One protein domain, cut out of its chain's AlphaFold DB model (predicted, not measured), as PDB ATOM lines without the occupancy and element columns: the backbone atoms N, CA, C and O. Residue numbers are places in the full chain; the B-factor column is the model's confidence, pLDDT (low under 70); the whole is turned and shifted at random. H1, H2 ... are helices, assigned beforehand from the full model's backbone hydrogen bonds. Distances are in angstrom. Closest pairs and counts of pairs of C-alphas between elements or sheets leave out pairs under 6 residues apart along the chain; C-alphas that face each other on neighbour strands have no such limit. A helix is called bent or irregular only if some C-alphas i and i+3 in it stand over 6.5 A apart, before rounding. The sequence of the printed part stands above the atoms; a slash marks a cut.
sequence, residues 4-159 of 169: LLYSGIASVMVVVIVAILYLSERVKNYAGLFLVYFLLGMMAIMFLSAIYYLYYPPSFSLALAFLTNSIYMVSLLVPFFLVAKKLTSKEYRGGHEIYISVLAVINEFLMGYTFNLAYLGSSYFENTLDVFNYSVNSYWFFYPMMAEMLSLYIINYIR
ATOM      1  N   LEU A   4     -12.979 -44.433  17.734       82.75
ATOM      2  CA  LEU A   4     -13.866 -43.369  17.275       82.75
ATOM      3  C   LEU A   4     -13.191 -42.400  16.296       82.75
ATOM      4  O   LEU A   4     -13.777 -42.100  15.261       82.75
ATOM      5  N   LEU A   5     -11.962 -41.955  16.566       84.88
ATOM      6  CA  LEU A   5     -11.218 -41.067  15.671       84.88
ATOM      7  C   LEU A   5     -10.965 -41.742  14.316       84.88
ATOM      8  O   LEU A   5     -11.300 -41.172  13.279       84.88
ATOM      9  N   TYR A   6     -10.449 -42.974  14.317       80.94
ATOM     10  CA  TYR A   6     -10.207 -43.723  13.079       80.94
ATOM     11  C   TYR A   6     -11.507 -44.009  12.318       80.94
ATOM     12  O   TYR A   6     -11.542 -43.863  11.101       80.94
ATOM     13  N   SER A   7     -12.603 -44.309  13.023       82.88
ATOM     14  CA  SER A   7     -13.928 -44.489  12.411       82.88
ATOM     15  C   SER A   7     -14.508 -43.209  11.812       82.88
ATOM     16  O   SER A   7     -15.118 -43.251  10.740       82.88
ATOM     17  N   GLY A   8     -14.268 -42.059  12.447       86.56
ATOM     18  CA  GLY A   8     -14.636 -40.753  11.914       86.56
ATOM     19  C   GLY A   8     -13.876 -40.448  10.628       86.56
ATOM     20  O   GLY A   8     -14.493 -40.104   9.621       86.56
ATOM     21  N   ILE A   9     -12.556 -40.655  10.626       86.25
ATOM     22  CA  ILE A   9     -11.722 -40.464   9.433       86.25
ATOM     23  C   ILE A   9     -12.146 -41.438   8.325       86.25
ATOM     24  O   ILE A   9     -12.367 -40.997   7.201       86.25
ATOM     25  N   ALA A  10     -12.338 -42.725   8.636       84.75
ATOM     26  CA  ALA A  10     -12.810 -43.728   7.676       84.75
ATOM     27  C   ALA A  10     -14.134 -43.304   7.025       84.75
ATOM     28  O   ALA A  10     -14.278 -43.357   5.810       84.75
ATOM     29  N   SER A  11     -15.087 -42.813   7.819       86.50
ATOM     30  CA  SER A  11     -16.390 -42.373   7.312       86.50
ATOM     31  C   SER A  11     -16.281 -41.156   6.390       86.50
ATOM     32  O   SER A  11     -16.979 -41.088   5.382       86.50
ATOM     33  N   VAL A  12     -15.383 -40.210   6.685       89.81
ATOM     34  CA  VAL A  12     -15.091 -39.094   5.767       89.81
ATOM     35  C   VAL A  12     -14.513 -39.619   4.452       89.81
ATOM     36  O   VAL A  12     -14.931 -39.167   3.388       89.81
ATOM     37  N   MET A  13     -13.605 -40.596   4.508       88.94
ATOM     38  CA  MET A  13     -13.017 -41.197   3.307       88.94
ATOM     39  C   MET A  13     -14.071 -41.905   2.455       88.94
ATOM     40  O   MET A  13     -14.111 -41.666   1.252       88.94
ATOM     41  N   VAL A  14     -14.992 -42.654   3.067       89.75
ATOM     42  CA  VAL A  14     -16.136 -43.264   2.364       89.75
ATOM     43  C   VAL A  14     -16.917 -42.221   1.574       89.75
ATOM     44  O   VAL A  14     -17.201 -42.413   0.396       89.75
ATOM     45  N   VAL A  15     -17.249 -41.087   2.196       90.88
ATOM     46  CA  VAL A  15     -17.993 -40.014   1.517       90.88
ATOM     47  C   VAL A  15     -17.212 -39.481   0.314       90.88
ATOM     48  O   VAL A  15     -17.796 -39.257  -0.747       90.88
ATOM     49  N   VAL A  16     -15.896 -39.302   0.456       90.56
ATOM     50  CA  VAL A  16     -15.022 -38.850  -0.635       90.56
ATOM     51  C   VAL A  16     -15.002 -39.867  -1.777       90.56
ATOM     52  O   VAL A  16     -15.172 -39.476  -2.932       90.56
ATOM     53  N   ILE A  17     -14.861 -41.159  -1.485       89.25
ATOM     54  CA  ILE A  17     -14.786 -42.204  -2.513       89.25
ATOM     55  C   ILE A  17     -16.123 -42.364  -3.223       89.25
ATOM     56  O   ILE A  17     -16.162 -42.347  -4.453       89.25
ATOM     57  N   VAL A  18     -17.233 -42.395  -2.484       90.75
ATOM     58  CA  VAL A  18     -18.582 -42.395  -3.067       90.75
ATOM     59  C   VAL A  18     -18.775 -41.187  -3.985       90.75
ATOM     60  O   VAL A  18     -19.302 -41.340  -5.086       90.75
ATOM     61  N   ALA A  19     -18.317 -39.995  -3.589       90.94
ATOM     62  CA  ALA A  19     -18.399 -38.805  -4.432       90.94
ATOM     63  C   ALA A  19     -17.561 -38.934  -5.718       90.94
ATOM     64  O   ALA A  19     -18.023 -38.535  -6.790       90.94
ATOM     65  N   ILE A  20     -16.362 -39.518  -5.640       92.12
ATOM     66  CA  ILE A  20     -15.499 -39.765  -6.805       92.12
ATOM     67  C   ILE A  20     -16.128 -40.801  -7.742       92.12
ATOM     68  O   ILE A  20     -16.187 -40.574  -8.951       92.12
ATOM     69  N   LEU A  21     -16.638 -41.912  -7.208       89.94
ATOM     70  CA  LEU A  21     -17.292 -42.959  -7.994       89.94
ATOM     71  C   LEU A  21     -18.575 -42.433  -8.645       89.94
ATOM     72  O   LEU A  21     -18.801 -42.648  -9.834       89.94
ATOM     73  N   TYR A  22     -19.360 -41.639  -7.924       90.06
ATOM     74  CA  TYR A  22     -20.516 -40.948  -8.485       90.06
ATOM     75  C   TYR A  22     -20.142 -39.975  -9.609       90.06
ATOM     76  O   TYR A  22     -20.824 -39.904 -10.635       90.06
ATOM     77  N   LEU A  23     -19.045 -39.228  -9.445       89.94
ATOM     78  CA  LEU A  23     -18.524 -38.371 -10.503       89.94
ATOM     79  C   LEU A  23     -18.092 -39.199 -11.716       89.94
ATOM     80  O   LEU A  23     -18.354 -38.786 -12.845       89.94
ATOM     81  N   SER A  24     -17.490 -40.370 -11.487       89.44
ATOM     82  CA  SER A  24     -17.048 -41.282 -12.543       89.44
ATOM     83  C   SER A  24     -18.194 -41.749 -13.443       89.44
ATOM     84  O   SER A  24     -18.046 -41.737 -14.663       89.44
ATOM     85  N   GLU A  25     -19.378 -42.015 -12.877       86.50
ATOM     86  CA  GLU A  25     -20.576 -42.374 -13.651       86.50
ATOM     87  C   GLU A  25     -21.106 -41.216 -14.517       86.50
ATOM     88  O   GLU A  25     -21.881 -41.425 -15.450       86.50
ATOM     89  N   ARG A  26     -20.720 -39.974 -14.203       86.75
ATOM     90  CA  ARG A  26     -21.206 -38.746 -14.855       86.75
ATOM     91  C   ARG A  26     -20.194 -38.117 -15.805       86.75
ATOM     92  O   ARG A  26     -20.439 -37.023 -16.324       86.75
ATOM     93  N   VAL A  27     -19.067 -38.777 -16.041       90.56
ATOM     94  CA  VAL A  27     -18.027 -38.282 -16.941       90.56
ATOM     95  C   VAL A  27     -18.549 -38.241 -18.377       90.56
ATOM     96  O   VAL A  27     -18.901 -39.263 -18.957       90.56
ATOM     97  N   LYS A  28     -18.555 -37.043 -18.975       89.38
ATOM     98  CA  LYS A  28     -18.954 -36.826 -20.381       89.38
ATOM     99  C   LYS A  28     -17.771 -36.601 -21.324       89.38
ATOM    100  O   LYS A  28     -17.892 -36.772 -22.533       89.38
ATOM    101  N   ASN A  29     -16.624 -36.190 -20.792       92.50
ATOM    102  CA  ASN A  29     -15.452 -35.807 -21.571       92.50
ATOM    103  C   ASN A  29     -14.157 -36.303 -20.922       92.50
ATOM    104  O   ASN A  29     -14.128 -36.692 -19.753       92.50
ATOM    105  N   TYR A  30     -13.060 -36.262 -21.678       91.38
ATOM    106  CA  TYR A  30     -11.757 -36.708 -21.178       91.38
ATOM    107  C   TYR A  30     -11.213 -35.838 -20.036       91.38
ATOM    108  O   TYR A  30     -10.387 -36.312 -19.262       91.38
ATOM    109  N   ALA A  31     -11.681 -34.593 -19.899       91.69
ATOM    110  CA  ALA A  31     -11.335 -33.750 -18.758       91.69
ATOM    111  C   ALA A  31     -11.915 -34.301 -17.443       91.69
ATOM    112  O   ALA A  31     -11.198 -34.401 -16.451       91.69
ATOM    113  N   GLY A  32     -13.183 -34.722 -17.451       91.31
ATOM    114  CA  GLY A  32     -13.811 -35.394 -16.314       91.31
ATOM    115  C   GLY A  32     -13.151 -36.736 -16.002       91.31
ATOM    116  O   GLY A  32     -12.898 -37.031 -14.837       91.31
ATOM    117  N   LEU A  33     -12.794 -37.510 -17.034       92.94
ATOM    118  CA  LEU A  33     -12.087 -38.782 -16.859       92.94
ATOM    119  C   LEU A  33     -10.728 -38.574 -16.180       92.94
ATOM    120  O   LEU A  33     -10.399 -39.271 -15.223       92.94
ATOM    121  N   PHE A  34      -9.959 -37.590 -16.653       93.25
ATOM    122  CA  PHE A  34      -8.692 -37.213 -16.036       93.25
ATOM    123  C   PHE A  34      -8.885 -36.836 -14.569       93.25
ATOM    124  O   PHE A  34      -8.116 -37.285 -13.726       93.25
ATOM    125  N   LEU A  35      -9.917 -36.048 -14.256       92.88
ATOM    126  CA  LEU A  35     -10.182 -35.607 -12.891       92.88
ATOM    127  C   LEU A  35     -10.459 -36.793 -11.957       92.88
ATOM    128  O   LEU A  35      -9.922 -36.828 -10.855       92.88
ATOM    129  N   VAL A  36     -11.218 -37.798 -12.401       94.19
ATOM    130  CA  VAL A  36     -11.467 -39.024 -11.618       94.19
ATOM    131  C   VAL A  36     -10.166 -39.781 -11.347       94.19
ATOM    132  O   VAL A  36      -9.876 -40.102 -10.196       94.19
ATOM    133  N   TYR A  37      -9.349 -40.019 -12.379       93.75
ATOM    134  CA  TYR A  37      -8.043 -40.665 -12.207       93.75
ATOM    135  C   TYR A  37      -7.115 -39.871 -11.295       93.75
ATOM    136  O   TYR A  37      -6.414 -40.452 -10.473       93.75
ATOM    137  N   PHE A  38      -7.125 -38.550 -11.430       93.06
ATOM    138  CA  PHE A  38      -6.336 -37.653 -10.610       93.06
ATOM    139  C   PHE A  38      -6.740 -37.743  -9.135       93.06
ATOM    140  O   PHE A  38      -5.867 -37.894  -8.287       93.06
ATOM    141  N   LEU A  39      -8.039 -37.717  -8.819       93.56
ATOM    142  CA  LEU A  39      -8.523 -37.826  -7.440       93.56
ATOM    143  C   LEU A  39      -8.197 -39.192  -6.818       93.56
ATOM    144  O   LEU A  39      -7.688 -39.245  -5.699       93.56
ATOM    145  N   LEU A  40      -8.420 -40.286  -7.548       93.44
ATOM    146  CA  LEU A  40      -8.078 -41.631  -7.072       93.44
ATOM    147  C   LEU A  40      -6.562 -41.835  -6.933       93.44
ATOM    148  O   LEU A  40      -6.112 -42.485  -5.994       93.44
ATOM    149  N   GLY A  41      -5.764 -41.278  -7.846       92.81
ATOM    150  CA  GLY A  41      -4.303 -41.330  -7.778       92.81
ATOM    151  C   GLY A  41      -3.745 -40.507  -6.618       92.81
ATOM    152  O   GLY A  41      -2.855 -40.963  -5.904       92.81
ATOM    153  N   MET A  42      -4.315 -39.324  -6.379       92.06
ATOM    154  CA  MET A  42      -3.999 -38.480  -5.226       92.06
ATOM    155  C   MET A  42      -4.231 -39.219  -3.908       92.06
ATOM    156  O   MET A  42      -3.366 -39.195  -3.034       92.06
ATOM    157  N   MET A  43      -5.369 -39.903  -3.772       92.50
ATOM    158  CA  MET A  43      -5.638 -40.715  -2.589       92.50
ATOM    159  C   MET A  43      -4.608 -41.834  -2.403       92.50
ATOM    160  O   MET A  43      -4.105 -42.021  -1.295       92.50
ATOM    161  N   ALA A  44      -4.242 -42.535  -3.478       93.19
ATOM    162  CA  ALA A  44      -3.292 -43.637  -3.388       93.19
ATOM    163  C   ALA A  44      -1.926 -43.147  -2.888       93.19
ATOM    164  O   ALA A  44      -1.325 -43.756  -2.004       93.19
ATOM    165  N   ILE A  45      -1.452 -42.008  -3.396       92.00
ATOM    166  CA  ILE A  45      -0.173 -41.419  -2.975       92.00
ATOM    167  C   ILE A  45      -0.246 -40.880  -1.551       92.00
ATOM    168  O   ILE A  45       0.730 -41.005  -0.808       92.00
ATOM    169  N   MET A  46      -1.404 -40.367  -1.134       91.12
ATOM    170  CA  MET A  46      -1.628 -39.960   0.248       91.12
ATOM    171  C   MET A  46      -1.458 -41.140   1.206       91.12
ATOM    172  O   MET A  46      -0.714 -41.017   2.181       91.12
ATOM    173  N   PHE A  47      -2.067 -42.291   0.910       91.50
ATOM    174  CA  PHE A  47      -1.898 -43.493   1.726       91.50
ATOM    175  C   PHE A  47      -0.478 -44.057   1.652       91.50
ATOM    176  O   PHE A  47       0.093 -44.377   2.688       91.50
ATOM    177  N   LEU A  48       0.147 -44.104   0.472       91.12
ATOM    178  CA  LEU A  48       1.541 -44.544   0.338       91.12
ATOM    179  C   LEU A  48       2.501 -43.675   1.163       91.12
ATOM    180  O   LEU A  48       3.383 -44.202   1.841       91.12
ATOM    181  N   SER A  49       2.303 -42.356   1.153       88.00
ATOM    182  CA  SER A  49       3.099 -41.419   1.952       88.00
ATOM    183  C   SER A  49       2.869 -41.625   3.451       88.00
ATOM    184  O   SER A  49       3.820 -41.570   4.229       88.00
ATOM    185  N   ALA A  50       1.626 -41.903   3.860       88.38
ATOM    186  CA  ALA A  50       1.285 -42.207   5.247       88.38
ATOM    187  C   ALA A  50       1.896 -43.537   5.716       88.38
ATOM    188  O   ALA A  50       2.475 -43.592   6.798       88.38
ATOM    189  N   ILE A  51       1.845 -44.584   4.889       89.69
ATOM    190  CA  ILE A  51       2.500 -45.872   5.152       89.69
ATOM    191  C   ILE A  51       4.002 -45.659   5.352       89.69
ATOM    192  O   ILE A  51       4.561 -46.104   6.352       89.69
ATOM    193  N   TYR A  52       4.654 -44.931   4.442       87.12
ATOM    194  CA  TYR A  52       6.090 -44.671   4.534       87.12
ATOM    195  C   TYR A  52       6.468 -43.911   5.814       87.12
ATOM    196  O   TYR A  52       7.435 -44.269   6.487       87.12
ATOM    197  N   TYR A  53       5.668 -42.909   6.190       86.31
ATOM    198  CA  TYR A  53       5.817 -42.182   7.451       86.31
ATOM    199  C   TYR A  53       5.710 -43.103   8.677       86.31
ATOM    200  O   TYR A  53       6.534 -43.017   9.585       86.31
ATOM    201  N   LEU A  54       4.725 -44.005   8.693       86.00
ATOM    202  CA  LEU A  54       4.490 -44.928   9.806       86.00
ATOM    203  C   LEU A  54       5.590 -45.993   9.947       86.00
ATOM    204  O   LEU A  54       5.873 -46.421  11.065       86.00
ATOM    205  N   TYR A  55       6.239 -46.399   8.851       83.75
ATOM    206  CA  TYR A  55       7.377 -47.325   8.896       83.75
ATOM    207  C   TYR A  55       8.680 -46.678   9.357       83.75
ATOM    208  O   TYR A  55       9.457 -47.308  10.076       83.75
ATOM    209  N   TYR A  56       8.928 -45.433   8.949       79.94
ATOM    210  CA  TYR A  56      10.185 -44.734   9.219       79.94
ATOM    211  C   TYR A  56       9.967 -43.402   9.956       79.94
ATOM    212  O   TYR A  56      10.413 -42.354   9.472       79.94
ATOM    213  N   PRO A  57       9.344 -43.418  11.153       70.06
ATOM    214  CA  PRO A  57       8.998 -42.198  11.877       70.06
ATOM    215  C   PRO A  57      10.173 -41.251  12.204       70.06
ATOM    216  O   PRO A  57       9.936 -40.043  12.213       70.06
ATOM    217  N   PRO A  58      11.431 -41.697  12.440       65.00
ATOM    218  CA  PRO A  58      12.536 -40.771  12.706       65.00
ATOM    219  C   PRO A  58      13.092 -40.098  11.441       65.00
ATOM    220  O   PRO A  58      13.688 -39.028  11.531       65.00
ATOM    221  N   SER A  59      12.932 -40.727  10.274       65.06
ATOM    222  CA  SER A  59      13.595 -40.320   9.026       65.06
ATOM    223  C   SER A  59      12.690 -39.496   8.113       65.06
ATOM    224  O   SER A  59      13.181 -38.777   7.243       65.06
ATOM    225  N   PHE A  60      11.371 -39.602   8.287       69.31
ATOM    226  CA  PHE A  60      10.391 -38.962   7.423       69.31
ATOM    227  C   PHE A  60       9.495 -38.027   8.230       69.31
ATOM    228  O   PHE A  60       8.764 -38.453   9.119       69.31
ATOM    229  N   SER A  61       9.552 -36.727   7.936       79.94
ATOM    230  CA  SER A  61       8.706 -35.749   8.620       79.94
ATOM    231  C   SER A  61       7.310 -35.693   8.000       79.94
ATOM    232  O   SER A  61       7.115 -35.940   6.810       79.94
ATOM    233  N   LEU A  62       6.328 -35.281   8.799       78.50
ATOM    234  CA  LEU A  62       4.959 -35.057   8.328       78.50
ATOM    235  C   LEU A  62       4.911 -33.982   7.219       78.50
ATOM    236  O   LEU A  62       4.114 -34.068   6.288       78.50
ATOM    237  N   ALA A  63       5.838 -33.017   7.270       80.12
ATOM    238  CA  ALA A  63       6.029 -32.018   6.221       80.12
ATOM    239  C   ALA A  63       6.516 -32.636   4.898       80.12
ATOM    240  O   ALA A  63       6.063 -32.226   3.834       80.12
ATOM    241  N   LEU A  64       7.392 -33.645   4.950       81.19
ATOM    242  CA  LEU A  64       7.846 -34.387   3.771       81.19
ATOM    243  C   LEU A  64       6.700 -35.175   3.124       81.19
ATOM    244  O   LEU A  64       6.510 -35.063   1.917       81.19
ATOM    245  N   ALA A  65       5.878 -35.870   3.916       80.12
ATOM    246  CA  ALA A  65       4.688 -36.566   3.410       80.12
ATOM    247  C   ALA A  65       3.707 -35.606   2.710       80.12
ATOM    248  O   ALA A  65       3.193 -35.889   1.626       80.12
ATOM    249  N   PHE A  66       3.483 -34.434   3.308       82.00
ATOM    250  CA  PHE A  66       2.650 -33.389   2.718       82.00
ATOM    251  C   PHE A  66       3.243 -32.823   1.418       82.00
ATOM    252  O   PHE A  66       2.517 -32.617   0.440       82.00
ATOM    253  N   LEU A  67       4.560 -32.600   1.378       86.19
ATOM    254  CA  LEU A  67       5.260 -32.126   0.184       86.19
ATOM    255  C   LEU A  67       5.182 -33.135  -0.960       86.19
ATOM    256  O   LEU A  67       4.918 -32.725  -2.085       86.19
ATOM    257  N   THR A  68       5.341 -34.434  -0.699       83.69
ATOM    258  CA  THR A  68       5.232 -35.474  -1.735       83.69
ATOM    259  C   THR A  68       3.855 -35.458  -2.403       83.69
ATOM    260  O   THR A  68       3.772 -35.424  -3.633       83.69
ATOM    261  N   ASN A  69       2.780 -35.379  -1.612       85.12
ATOM    262  CA  ASN A  69       1.419 -35.234  -2.137       85.12
ATOM    263  C   ASN A  69       1.243 -33.935  -2.937       85.12
ATOM    264  O   ASN A  69       0.656 -33.940  -4.019       85.12
ATOM    265  N   SER A  70       1.778 -32.825  -2.429       86.62
ATOM    266  CA  SER A  70       1.668 -31.513  -3.076       86.62
ATOM    267  C   SER A  70       2.423 -31.459  -4.406       86.62
ATOM    268  O   SER A  70       1.910 -30.919  -5.383       86.62
ATOM    269  N   ILE A  71       3.618 -32.053  -4.475       90.19
ATOM    270  CA  ILE A  71       4.403 -32.158  -5.710       90.19
ATOM    271  C   ILE A  71       3.625 -32.968  -6.740       90.19
ATOM    272  O   ILE A  71       3.446 -32.494  -7.857       90.19
ATOM    273  N   TYR A  72       3.098 -34.137  -6.364       87.88
ATOM    274  CA  TYR A  72       2.281 -34.939  -7.272       87.88
ATOM    275  C   TYR A  72       1.070 -34.162  -7.805       87.88
ATOM    276  O   TYR A  72       0.825 -34.138  -9.014       87.88
ATOM    277  N   MET A  73       0.355 -33.469  -6.912       89.88
ATOM    278  CA  MET A  73      -0.793 -32.635  -7.258       89.88
ATOM    279  C   MET A  73      -0.420 -31.587  -8.315       89.88
ATOM    280  O   MET A  73      -1.065 -31.498  -9.361       89.88
ATOM    281  N   VAL A  74       0.644 -30.816  -8.071       90.56
ATOM    282  CA  VAL A  74       1.107 -29.754  -8.975       90.56
ATOM    283  C   VAL A  74       1.598 -30.339 -10.298       90.56
ATOM    284  O   VAL A  74       1.219 -29.846 -11.363       90.56
ATOM    285  N   SER A  75       2.386 -31.415 -10.255       89.81
ATOM    286  CA  SER A  75       2.945 -32.072 -11.439       89.81
ATOM    287  C   SER A  75       1.882 -32.597 -12.399       89.81
ATOM    288  O   SER A  75       2.152 -32.660 -13.595       89.81
ATOM    289  N   LEU A  76       0.685 -32.946 -11.918       89.06
ATOM    290  CA  LEU A  76      -0.421 -33.389 -12.770       89.06
ATOM    291  C   LEU A  76      -1.405 -32.273 -13.132       89.06
ATOM    292  O   LEU A  76      -1.873 -32.228 -14.271       89.06
ATOM    293  N   LEU A  77      -1.712 -31.352 -12.214       90.44
ATOM    294  CA  LEU A  77      -2.669 -30.276 -12.488       90.44
ATOM    295  C   LEU A  77      -2.125 -29.233 -13.462       90.44
ATOM    296  O   LEU A  77      -2.858 -28.791 -14.344       90.44
ATOM    297  N   VAL A  78      -0.850 -28.853 -13.348       90.19
ATOM    298  CA  VAL A  78      -0.236 -27.868 -14.252       90.19
ATOM    299  C   VAL A  78      -0.345 -28.299 -15.722       90.19
ATOM    300  O   VAL A  78      -0.926 -27.544 -16.506       90.19
ATOM    301  N   PRO A  79       0.119 -29.497 -16.136       87.88
ATOM    302  CA  PRO A  79      -0.037 -29.932 -17.521       87.88
ATOM    303  C   PRO A  79      -1.501 -30.167 -17.902       87.88
ATOM    304  O   PRO A  79      -1.872 -29.926 -19.051       87.88
ATOM    305  N   PHE A  80      -2.356 -30.581 -16.960       90.12
ATOM    306  CA  PHE A  80      -3.784 -30.711 -17.224       90.12
ATOM    307  C   PHE A  80      -4.411 -29.382 -17.639       90.12
ATOM    308  O   PHE A  80      -5.077 -29.334 -18.671       90.12
ATOM    309  N   PHE A  81      -4.164 -28.293 -16.905       89.81
ATOM    310  CA  PHE A  81      -4.728 -26.983 -17.238       89.81
ATOM    311  C   PHE A  81      -4.264 -26.467 -18.605       89.81
ATOM    312  O   PHE A  81      -5.054 -25.840 -19.311       89.81
ATOM    313  N   LEU A  82      -3.042 -26.805 -19.033       90.81
ATOM    314  CA  LEU A  82      -2.542 -26.460 -20.370       90.81
ATOM    315  C   LEU A  82      -3.330 -27.144 -21.498       90.81
ATOM    316  O   LEU A  82      -3.479 -26.579 -22.581       90.81
ATOM    317  N   VAL A  83      -3.856 -28.349 -21.260       90.94
ATOM    318  CA  VAL A  83      -4.556 -29.159 -22.276       90.94
ATOM    319  C   VAL A  83      -6.065 -29.269 -21.996       90.94
ATOM    320  O   VAL A  83      -6.812 -29.816 -22.810       90.94
ATOM    321  N   ALA A  84      -6.555 -28.684 -20.899       87.25
ATOM    322  CA  ALA A  84      -7.926 -28.828 -20.412       87.25
ATOM    323  C   ALA A  84      -8.965 -28.472 -21.480       87.25
ATOM    324  O   ALA A  84      -9.889 -29.244 -21.721       87.25
ATOM    325  N   LYS A  85      -8.771 -27.363 -22.209       87.25
ATOM    326  CA  LYS A  85      -9.688 -26.942 -23.284       87.25
ATOM    327  C   LYS A  85      -9.861 -28.024 -24.361       87.25
ATOM    328  O   LYS A  85     -10.979 -28.261 -24.810       87.25
ATOM    329  N   LYS A  86      -8.771 -28.700 -24.741       88.50
ATOM    330  CA  LYS A  86      -8.766 -29.778 -25.746       88.50
ATOM    331  C   LYS A  86      -9.396 -31.068 -25.212       88.50
ATOM    332  O   LYS A  86     -10.054 -31.791 -25.959       88.50
ATOM    333  N   LEU A  87      -9.204 -31.368 -23.928       86.62
ATOM    334  CA  LEU A  87      -9.786 -32.548 -23.279       86.62
ATOM    335  C   LEU A  87     -11.293 -32.391 -23.044       86.62
ATOM    336  O   LEU A  87     -12.035 -33.357 -23.197       86.62
ATOM    337  N   THR A  88     -11.754 -31.179 -22.733       89.81
ATOM    338  CA  THR A  88     -13.178 -30.868 -22.543       89.81
ATOM    339  C   THR A  88     -13.970 -30.987 -23.843       89.81
ATOM    340  O   THR A  88     -15.122 -31.411 -23.805       89.81
ATOM    341  N   SER A  89     -13.360 -30.665 -24.990       87.94
ATOM    342  CA  SER A  89     -14.002 -30.794 -26.307       87.94
ATOM    343  C   SER A  89     -14.101 -32.231 -26.819       87.94
ATOM    344  O   SER A  89     -14.803 -32.479 -27.794       87.94
ATOM    345  N   LYS A  90     -13.377 -33.181 -26.214       89.75
ATOM    346  CA  LYS A  90     -13.382 -34.581 -26.641       89.75
ATOM    347  C   LYS A  90     -14.347 -35.380 -25.767       89.75
ATOM    348  O   LYS A  90     -14.120 -35.523 -24.565       89.75
ATOM    349  N   GLU A  91     -15.395 -35.921 -26.379       90.38
ATOM    350  CA  GLU A  91     -16.356 -36.787 -25.692       90.38
ATOM    351  C   GLU A  91     -15.716 -38.111 -25.266       90.38
ATOM    352  O   GLU A  91     -14.937 -38.713 -26.010       90.38
ATOM    353  N   TYR A  92     -16.067 -38.562 -24.067       89.38
ATOM    354  CA  TYR A  92     -15.693 -39.866 -23.533       89.38
ATOM    355  C   TYR A  92     -16.849 -40.848 -23.750       89.38
ATOM    356  O   TYR A  92     -17.992 -40.533 -23.429       89.38
ATOM    357  N   ARG A  93     -16.560 -42.028 -24.313       84.19
ATOM    358  CA  ARG A  93     -17.569 -43.035 -24.701       84.19
ATOM    359  C   ARG A  93     -17.511 -44.328 -23.881       84.19
ATOM    360  O   ARG A  93     -18.050 -45.339 -24.315       84.19
ATOM    361  N   GLY A  94     -16.865 -44.300 -22.720       84.81
ATOM    362  CA  GLY A  94     -16.675 -45.492 -21.895       84.81
ATOM    363  C   GLY A  94     -15.347 -46.215 -22.153       84.81
ATOM    364  O   GLY A  94     -14.529 -45.774 -22.969       84.81
ATOM    365  N   GLY A  95     -15.129 -47.328 -21.452       86.00
ATOM    366  CA  GLY A  95     -13.986 -48.236 -21.612       86.00
ATOM    367  C   GLY A  95     -12.937 -48.157 -20.498       86.00
ATOM    368  O   GLY A  95     -11.988 -48.939 -20.496       86.00
ATOM    369  N   HIS A  96     -13.092 -47.232 -19.550       91.00
ATOM    370  CA  HIS A  96     -12.179 -47.050 -18.421       91.00
ATOM    371  C   HIS A  96     -12.750 -47.518 -17.074       91.00
ATOM    372  O   HIS A  96     -12.072 -47.428 -16.051       91.00
ATOM    373  N   GLU A  97     -13.967 -48.062 -17.060       87.12
ATOM    374  CA  GLU A  97     -14.700 -48.425 -15.842       87.12
ATOM    375  C   GLU A  97     -13.949 -49.487 -15.034       87.12
ATOM    376  O   GLU A  97     -13.818 -49.364 -13.821       87.12
ATOM    377  N   ILE A  98     -13.381 -50.495 -15.708       88.50
ATOM    378  CA  ILE A  98     -12.589 -51.548 -15.056       88.50
ATOM    379  C   ILE A  98     -11.365 -50.946 -14.359       88.50
ATOM    380  O   ILE A  98     -11.081 -51.282 -13.214       88.50
ATOM    381  N   TYR A  99     -10.658 -50.029 -15.019       92.50
ATOM    382  CA  TYR A  99      -9.465 -49.400 -14.450       92.50
ATOM    383  C   TYR A  99      -9.801 -48.498 -13.259       92.50
ATOM    384  O   TYR A  99      -9.054 -48.486 -12.287       92.50
ATOM    385  N   ILE A 100     -10.916 -47.762 -13.322       91.62
ATOM    386  CA  ILE A 100     -11.409 -46.941 -12.206       91.62
ATOM    387  C   ILE A 100     -11.749 -47.837 -11.012       91.62
ATOM    388  O   ILE A 100     -11.303 -47.557  -9.904       91.62
ATOM    389  N   SER A 101     -12.451 -48.949 -11.243       89.44
ATOM    390  CA  SER A 101     -12.782 -49.924 -10.199       89.44
ATOM    391  C   SER A 101     -11.539 -50.562  -9.581       89.44
ATOM    392  O   SER A 101     -11.435 -50.646  -8.362       89.44
ATOM    393  N   VAL A 102     -10.561 -50.969 -10.397       91.44
ATOM    394  CA  VAL A 102      -9.282 -51.502  -9.897       91.44
ATOM    395  C   VAL A 102      -8.563 -50.458  -9.042       91.44
ATOM    396  O   VAL A 102      -8.062 -50.784  -7.972       91.44
ATOM    397  N   LEU A 103      -8.544 -49.197  -9.476       92.75
ATOM    398  CA  LEU A 103      -7.890 -48.123  -8.735       92.75
ATOM    399  C   LEU A 103      -8.624 -47.783  -7.426       92.75
ATOM    400  O   LEU A 103      -7.971 -47.459  -6.436       92.75
ATOM    401  N   ALA A 104      -9.952 -47.894  -7.390       91.38
ATOM    402  CA  ALA A 104     -10.734 -47.781  -6.160       91.38
ATOM    403  C   ALA A 104     -10.393 -48.914  -5.177       91.38
ATOM    404  O   ALA A 104     -10.048 -48.641  -4.035       91.38
ATOM    405  N   VAL A 105     -10.342 -50.170  -5.637       91.12
ATOM    406  CA  VAL A 105      -9.948 -51.318  -4.796       91.12
ATOM    407  C   VAL A 105      -8.516 -51.179  -4.267       91.12
ATOM    408  O   VAL A 105      -8.241 -51.538  -3.125       91.12
ATOM    409  N   ILE A 106      -7.592 -50.634  -5.065       92.88
ATOM    410  CA  ILE A 106      -6.232 -50.329  -4.597       92.88
ATOM    411  C   ILE A 106      -6.267 -49.280  -3.480       92.88
ATOM    412  O   ILE A 106      -5.554 -49.432  -2.491       92.88
ATOM    413  N   ASN A 107      -7.088 -48.235  -3.606       93.31
ATOM    414  CA  ASN A 107      -7.244 -47.231  -2.554       93.31
ATOM    415  C   ASN A 107      -7.794 -47.836  -1.260       93.31
ATOM    416  O   ASN A 107      -7.256 -47.549  -0.193       93.31
ATOM    417  N   GLU A 108      -8.779 -48.725  -1.360       90.88
ATOM    418  CA  GLU A 108      -9.317 -49.467  -0.218       90.88
ATOM    419  C   GLU A 108      -8.250 -50.318   0.462       90.88
ATOM    420  O   GLU A 108      -8.051 -50.255   1.677       90.88
ATOM    421  N   PHE A 109      -7.490 -51.074  -0.331       91.94
ATOM    422  CA  PHE A 109      -6.389 -51.884   0.172       91.94
ATOM    423  C   PHE A 109      -5.355 -51.032   0.921       91.94
ATOM    424  O   PHE A 109      -4.952 -51.371   2.035       91.94
ATOM    425  N   LEU A 110      -4.951 -49.904   0.331       92.69
ATOM    426  CA  LEU A 110      -4.001 -48.974   0.937       92.69
ATOM    427  C   LEU A 110      -4.565 -48.319   2.205       92.69
ATOM    428  O   LEU A 110      -3.811 -48.112   3.157       92.69
ATOM    429  N   MET A 111      -5.865 -48.026   2.253       91.44
ATOM    430  CA  MET A 111      -6.531 -47.506   3.448       91.44
ATOM    431  C   MET A 111      -6.499 -48.532   4.584       91.44
ATOM    432  O   MET A 111      -6.021 -48.216   5.678       91.44
ATOM    433  N   GLY A 112      -6.927 -49.769   4.311       89.50
ATOM    434  CA  GLY A 112      -6.900 -50.875   5.272       89.50
ATOM    435  C   GLY A 112      -5.495 -51.131   5.814       89.50
ATOM    436  O   GLY A 112      -5.307 -51.280   7.025       89.50
ATOM    437  N   TYR A 113      -4.491 -51.082   4.935       90.06
ATOM    438  CA  TYR A 113      -3.091 -51.183   5.326       90.06
ATOM    439  C   TYR A 113      -2.670 -50.036   6.246       90.06
ATOM    440  O   TYR A 113      -2.182 -50.272   7.349       90.06
ATOM    441  N   THR A 114      -2.902 -48.790   5.827       90.50
ATOM    442  CA  THR A 114      -2.483 -47.592   6.568       90.50
ATOM    443  C   THR A 114      -3.089 -47.565   7.969       90.50
ATOM    444  O   THR A 114      -2.397 -47.264   8.940       90.50
ATOM    445  N   PHE A 115      -4.377 -47.884   8.097       89.25
ATOM    446  CA  PHE A 115      -5.078 -47.787   9.377       89.25
ATOM    447  C   PHE A 115      -4.695 -48.915  10.326       89.25
ATOM    448  O   PHE A 115      -4.501 -48.663  11.514       89.25
ATOM    449  N   ASN A 116      -4.503 -50.136   9.825       88.81
ATOM    450  CA  ASN A 116      -3.971 -51.205  10.665       88.81
ATOM    451  C   ASN A 116      -2.518 -50.976  11.051       88.81
ATOM    452  O   ASN A 116      -2.155 -51.266  12.184       88.81
ATOM    453  N   LEU A 117      -1.698 -50.430  10.155       88.38
ATOM    454  CA  LEU A 117      -0.326 -50.058  10.478       88.38
ATOM    455  C   LEU A 117      -0.296 -48.991  11.580       88.38
ATOM    456  O   LEU A 117       0.501 -49.089  12.507       88.38
ATOM    457  N   ALA A 118      -1.209 -48.017  11.527       86.94
ATOM    458  CA  ALA A 118      -1.361 -47.007  12.570       86.94
ATOM    459  C   ALA A 118      -1.904 -47.579  13.895       86.94
ATOM    460  O   ALA A 118      -1.544 -47.078  14.957       86.94
ATOM    461  N   TYR A 119      -2.766 -48.600  13.842       85.44
ATOM    462  CA  TYR A 119      -3.414 -49.187  15.021       85.44
ATOM    463  C   TYR A 119      -2.566 -50.264  15.721       85.44
ATOM    464  O   TYR A 119      -2.469 -50.266  16.945       85.44
ATOM    465  N   LEU A 120      -1.966 -51.180  14.957       85.06
ATOM    466  CA  LEU A 120      -1.194 -52.325  15.456       85.06
ATOM    467  C   LEU A 120       0.313 -52.038  15.529       85.06
ATOM    468  O   LEU A 120       1.011 -52.644  16.339       85.06
ATOM    469  N   GLY A 121       0.816 -51.117  14.703       82.31
ATOM    470  CA  GLY A 121       2.244 -50.841  14.551       82.31
ATOM    471  C   GLY A 121       2.931 -51.712  13.492       82.31
ATOM    472  O   GLY A 121       2.392 -52.709  13.011       82.31
ATOM    473  N   SER A 122       4.153 -51.323  13.114       81.38
ATOM    474  CA  SER A 122       4.919 -51.932  12.013       81.38
ATOM    475  C   SER A 122       5.421 -53.353  12.283       81.38
ATOM    476  O   SER A 122       5.687 -54.083  11.333       81.38
ATOM    477  N   SER A 123       5.487 -53.781  13.546       77.44
ATOM    478  CA  SER A 123       5.930 -55.127  13.943       77.44
ATOM    479  C   SER A 123       5.001 -56.256  13.487       77.44
ATOM    480  O   SER A 123       5.405 -57.409  13.472       77.44
ATOM    481  N   TYR A 124       3.752 -55.951  13.123       72.31
ATOM    482  CA  TYR A 124       2.788 -56.943  12.624       72.31
ATOM    483  C   TYR A 124       2.865 -57.154  11.104       72.31
ATOM    484  O   TYR A 124       2.139 -57.980  10.556       72.31
ATOM    485  N   PHE A 125       3.737 -56.410  10.423       77.56
ATOM    486  CA  PHE A 125       3.826 -56.355   8.967       77.56
ATOM    487  C   PHE A 125       5.235 -56.701   8.472       77.56
ATOM    488  O   PHE A 125       5.831 -55.965   7.683       77.56
ATOM    489  N   GLU A 126       5.779 -57.816   8.963       73.69
ATOM    490  CA  GLU A 126       7.124 -58.282   8.604       73.69
ATOM    491  C   GLU A 126       7.157 -58.979   7.234       73.69
ATOM    492  O   GLU A 126       8.152 -58.869   6.517       73.69
ATOM    493  N   ASN A 127       6.060 -59.634   6.823       81.00
ATOM    494  CA  ASN A 127       5.959 -60.313   5.528       81.00
ATOM    495  C   ASN A 127       4.910 -59.681   4.606       81.00
ATOM    496  O   ASN A 127       3.877 -59.169   5.034       81.00
ATOM    497  N   THR A 128       5.113 -59.818   3.294       76.69
ATOM    498  CA  THR A 128       4.152 -59.380   2.263       76.69
ATOM    499  C   THR A 128       2.796 -60.080   2.360       76.69
ATOM    500  O   THR A 128       1.771 -59.474   2.046       76.69
ATOM    501  N   LEU A 129       2.763 -61.334   2.822       80.94
ATOM    502  CA  LEU A 129       1.517 -62.057   3.093       80.94
ATOM    503  C   LEU A 129       0.739 -61.451   4.265       80.94
ATOM    504  O   LEU A 129      -0.486 -61.368   4.200       80.94
ATOM    505  N   ASP A 130       1.439 -60.976   5.295       80.88
ATOM    506  CA  ASP A 130       0.822 -60.325   6.452       80.88
ATOM    507  C   ASP A 130       0.229 -58.976   6.044       80.88
ATOM    508  O   ASP A 130      -0.917 -58.681   6.375       80.88
ATOM    509  N   VAL A 131       0.944 -58.209   5.210       80.69
ATOM    510  CA  VAL A 131       0.414 -56.981   4.595       80.69
ATOM    511  C   VAL A 131      -0.891 -57.260   3.865       80.69
ATOM    512  O   VAL A 131      -1.870 -56.553   4.089       80.69
ATOM    513  N   PHE A 132      -0.948 -58.297   3.033       83.56
ATOM    514  CA  PHE A 132      -2.174 -58.607   2.305       83.56
ATOM    515  C   PHE A 132      -3.316 -59.034   3.239       83.56
ATOM    516  O   PHE A 132      -4.410 -58.469   3.176       83.56
ATOM    517  N   ASN A 133      -3.049 -59.988   4.134       84.31
ATOM    518  CA  ASN A 133      -4.054 -60.550   5.032       84.31
ATOM    519  C   ASN A 133      -4.613 -59.505   5.990       84.31
ATOM    520  O   ASN A 133      -5.830 -59.369   6.088       84.31
ATOM    521  N   TYR A 134      -3.754 -58.740   6.664       83.19
ATOM    522  CA  TYR A 134      -4.218 -57.722   7.594       83.19
ATOM    523  C   TYR A 134      -4.917 -56.582   6.871       83.19
ATOM    524  O   TYR A 134      -5.905 -56.096   7.394       83.19
ATOM    525  N   SER A 135      -4.483 -56.175   5.676       82.31
ATOM    526  CA  SER A 135      -5.130 -55.062   4.966       82.31
ATOM    527  C   SER A 135      -6.537 -55.419   4.492       82.31
ATOM    528  O   SER A 135      -7.469 -54.660   4.751       82.31
ATOM    529  N   VAL A 136      -6.710 -56.584   3.857       81.06
ATOM    530  CA  VAL A 136      -8.004 -57.018   3.296       81.06
ATOM    531  C   VAL A 136      -8.953 -57.530   4.380       81.06
ATOM    532  O   VAL A 136     -10.149 -57.260   4.329       81.06
ATOM    533  N   ASN A 137      -8.438 -58.228   5.396       84.25
ATOM    534  CA  ASN A 137      -9.237 -58.722   6.521       84.25
ATOM    535  C   ASN A 137      -9.326 -57.690   7.656       84.25
ATOM    536  O   ASN A 137      -9.212 -58.021   8.837       84.25
ATOM    537  N   SER A 138      -9.479 -56.418   7.294       83.19
ATOM    538  CA  SER A 138      -9.602 -55.325   8.249       83.19
ATOM    539  C   SER A 138     -11.002 -54.751   8.262       83.19
ATOM    540  O   SER A 138     -11.652 -54.604   7.226       83.19
ATOM    541  N   TYR A 139     -11.432 -54.318   9.448       83.56
ATOM    542  CA  TYR A 139     -12.619 -53.478   9.578       83.56
ATOM    543  C   TYR A 139     -12.506 -52.214   8.714       83.56
ATOM    544  O   TYR A 139     -13.502 -51.767   8.155       83.56
ATOM    545  N   TRP A 140     -11.289 -51.686   8.563       82.50
ATOM    546  CA  TRP A 140     -10.977 -50.477   7.802       82.50
ATOM    547  C   TRP A 140     -11.010 -50.654   6.281       82.50
ATOM    548  O   TRP A 140     -11.048 -49.654   5.583       82.50
ATOM    549  N   PHE A 141     -11.029 -51.891   5.784       85.06
ATOM    550  CA  PHE A 141     -11.230 -52.236   4.375       85.06
ATOM    551  C   PHE A 141     -12.680 -52.654   4.118       85.06
ATOM    552  O   PHE A 141     -13.320 -52.207   3.172       85.06
ATOM    553  N   PHE A 142     -13.237 -53.500   4.989       85.69
ATOM    554  CA  PHE A 142     -14.574 -54.046   4.775       85.69
ATOM    555  C   PHE A 142     -15.675 -52.991   4.928       85.69
ATOM    556  O   PHE A 142     -16.613 -52.961   4.132       85.69
ATOM    557  N   TYR A 143     -15.580 -52.124   5.943       85.62
ATOM    558  CA  TYR A 143     -16.605 -51.109   6.189       85.62
ATOM    559  C   TYR A 143     -16.726 -50.106   5.032       85.62
ATOM    560  O   TYR A 143     -17.849 -49.942   4.542       85.62
ATOM    561  N   PRO A 144     -15.637 -49.470   4.551       85.06
ATOM    562  CA  PRO A 144     -15.748 -48.523   3.451       85.06
ATOM    563  C   PRO A 144     -16.220 -49.171   2.150       85.06
ATOM    564  O   PRO A 144     -17.200 -48.709   1.565       85.06
ATOM    565  N   MET A 145     -15.645 -50.319   1.777       88.56
ATOM    566  CA  MET A 145     -16.047 -51.063   0.582       88.56
ATOM    567  C   MET A 145     -17.537 -51.444   0.598       88.56
ATOM    568  O   MET A 145     -18.247 -51.275  -0.397       88.56
ATOM    569  N   MET A 146     -18.050 -51.923   1.736       90.19
ATOM    570  CA  MET A 146     -19.474 -52.226   1.898       90.19
ATOM    571  C   MET A 146     -20.339 -50.965   1.758       90.19
ATOM    572  O   MET A 146     -21.364 -50.988   1.070       90.19
ATOM    573  N   ALA A 147     -19.941 -49.865   2.402       88.00
ATOM    574  CA  ALA A 147     -20.676 -48.604   2.365       88.00
ATOM    575  C   ALA A 147     -20.715 -47.998   0.952       88.00
ATOM    576  O   ALA A 147     -21.750 -47.473   0.531       88.00
ATOM    577  N   GLU A 148     -19.631 -48.119   0.192       86.88
ATOM    578  CA  GLU A 148     -19.543 -47.680  -1.200       86.88
ATOM    579  C   GLU A 148     -20.457 -48.478  -2.117       86.88
ATOM    580  O   GLU A 148     -21.249 -47.891  -2.859       86.88
ATOM    581  N   MET A 149     -20.406 -49.810  -2.037       89.00
ATOM    582  CA  MET A 149     -21.276 -50.674  -2.835       89.00
ATOM    583  C   MET A 149     -22.752 -50.408  -2.540       89.00
ATOM    584  O   MET A 149     -23.556 -50.294  -3.468       89.00
ATOM    585  N   LEU A 150     -23.110 -50.252  -1.262       89.69
ATOM    586  CA  LEU A 150     -24.469 -49.902  -0.859       89.69
ATOM    587  C   LEU A 150     -24.882 -48.529  -1.407       89.69
ATOM    588  O   LEU A 150     -25.984 -48.382  -1.935       89.69
ATOM    589  N   SER A 151     -23.999 -47.534  -1.329       88.19
ATOM    590  CA  SER A 151     -24.265 -46.181  -1.825       88.19
ATOM    591  C   SER A 151     -24.483 -46.169  -3.337       88.19
ATOM    592  O   SER A 151     -25.478 -45.621  -3.810       88.19
ATOM    593  N   LEU A 152     -23.610 -46.830  -4.101       86.69
ATOM    594  CA  LEU A 152     -23.752 -46.959  -5.553       86.69
ATOM    595  C   LEU A 152     -25.009 -47.736  -5.940       86.69
ATOM    596  O   LEU A 152     -25.688 -47.366  -6.900       86.69
ATOM    597  N   TYR A 153     -25.358 -48.780  -5.186       87.88
ATOM    598  CA  TYR A 153     -26.606 -49.510  -5.384       87.88
ATOM    599  C   TYR A 153     -27.823 -48.597  -5.199       87.88
ATOM    600  O   TYR A 153     -28.683 -48.543  -6.078       87.88
ATOM    601  N   ILE A 154     -27.878 -47.830  -4.106       87.62
ATOM    602  CA  ILE A 154     -28.975 -46.890  -3.824       87.62
ATOM    603  C   ILE A 154     -29.064 -45.815  -4.912       87.62
ATOM    604  O   ILE A 154     -30.150 -45.544  -5.426       87.62
ATOM    605  N   ILE A 155     -27.930 -45.231  -5.310       86.31
ATOM    606  CA  ILE A 155     -27.864 -44.215  -6.370       86.31
ATOM    607  C   ILE A 155     -28.427 -44.770  -7.683       86.31
ATOM    608  O   ILE A 155     -29.282 -44.138  -8.312       86.31
ATOM    609  N   ASN A 156     -27.992 -45.966  -8.085       85.06
ATOM    610  CA  ASN A 156     -28.446 -46.602  -9.316       85.06
ATOM    611  C   ASN A 156     -29.918 -47.033  -9.243       85.06
ATOM    612  O   ASN A 156     -30.649 -46.887 -10.227       85.06
ATOM    613  N   TYR A 157     -30.389 -47.491  -8.082       86.94
ATOM    614  CA  TYR A 157     -31.794 -47.814  -7.849       86.94
ATOM    615  C   TYR A 157     -32.695 -46.580  -8.003       86.94
ATOM    616  O   TYR A 157     -33.666 -46.618  -8.760       86.94
ATOM    617  N   ILE A 158     -32.342 -45.461  -7.359       85.56
ATOM    618  CA  ILE A 158     -33.082 -44.191  -7.465       85.56
ATOM    619  C   ILE A 158     -33.087 -43.695  -8.915       85.56
ATOM    620  O   ILE A 158     -34.126 -43.276  -9.426       85.56
ATOM    621  N   ARG A 159     -31.947 -43.783  -9.613       79.81
ATOM    622  CA  ARG A 159     -31.835 -43.381 -11.021       79.81
ATOM    623  C   ARG A 159     -32.766 -44.193 -11.919       79.81
ATOM    624  O   ARG A 159     -33.549 -43.614 -12.664       79.81
TER     625      ARG A 159
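AT A GLANCE: This is residues 4 to 159 of the 169 residues of an uncharacterized protein of Stygiolobus azoricus (UniProt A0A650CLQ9). Four long helices, H1, H2, H4 and H6, make a bundle with H4 touching the other three, and a fifth long helix, H3, packs on H2 alone. The short H5 lies across H4, and H6 slants away from H4 toward its last residue. The printed part has 156 residues with six named helices, H1 to H6, and no named strand: all helix. It is compact, with a radius of gyration of the C-alphas of 17.0 A and spans of 51 by 38 by 28 A.

HOW THE PARTS SIT: H1, residues 4 to 25, touches H2, residues 30 to 55, with its residues 20 to 24 alone (C-alphas of Ser 24 and Val 36 closest, 6.1 A), a hairpin at 24 degrees. H2 and H3, residues 62 to 88, form a hairpin too, at 9 degrees, C-alphas of Ala 31 and Leu 87 closest at 4.9 A. The hub H4, residues 97 to 120, touches H2 the same way at a shallow tilt of 21 degrees, C-alphas of Ala 44 and Asn 107 closest at 5.4 A. H1 and H4 only just touch, with 3 pairs of C-alphas within 8 A. H5, residues 128 to 136, touches residues 109 to 116 of H4 about perpendicular, at 79 degrees, C-alphas of Tyr 113 and Ser 135 closest at 4.4 A. H6, residues 139 to 159, touches H1, C-alphas of Val 14 and Pro 144 closest at 5.4 A; its residues 139 to 145 touch H4. H3 and H4 are apart. Every O i to N i+4 pair is within hydrogen-bond range in H1, H2, H4 and H5, against 20 of 23 in H3 and 16 of 17 in H6.

IN THESE COORDINATES: H1 begins at C-alpha 4, (-13.866, -43.369, 17.275), and is 31.7 A long; H2 is 37.2 A, H4 34.3 A. H3, 36.0 A, is irregular, with a kink of 60 degrees near residue 82. H6, 29.9 A, ends at C-alpha 159, (-31.835, -43.381, -11.021).

THE WHOLE: The C-alphas farthest apart, of Ser 89 and Ser 123, are 51.1 A apart. The printed part has no cut and no long link. Residues 58 to 60 are under pLDDT 70.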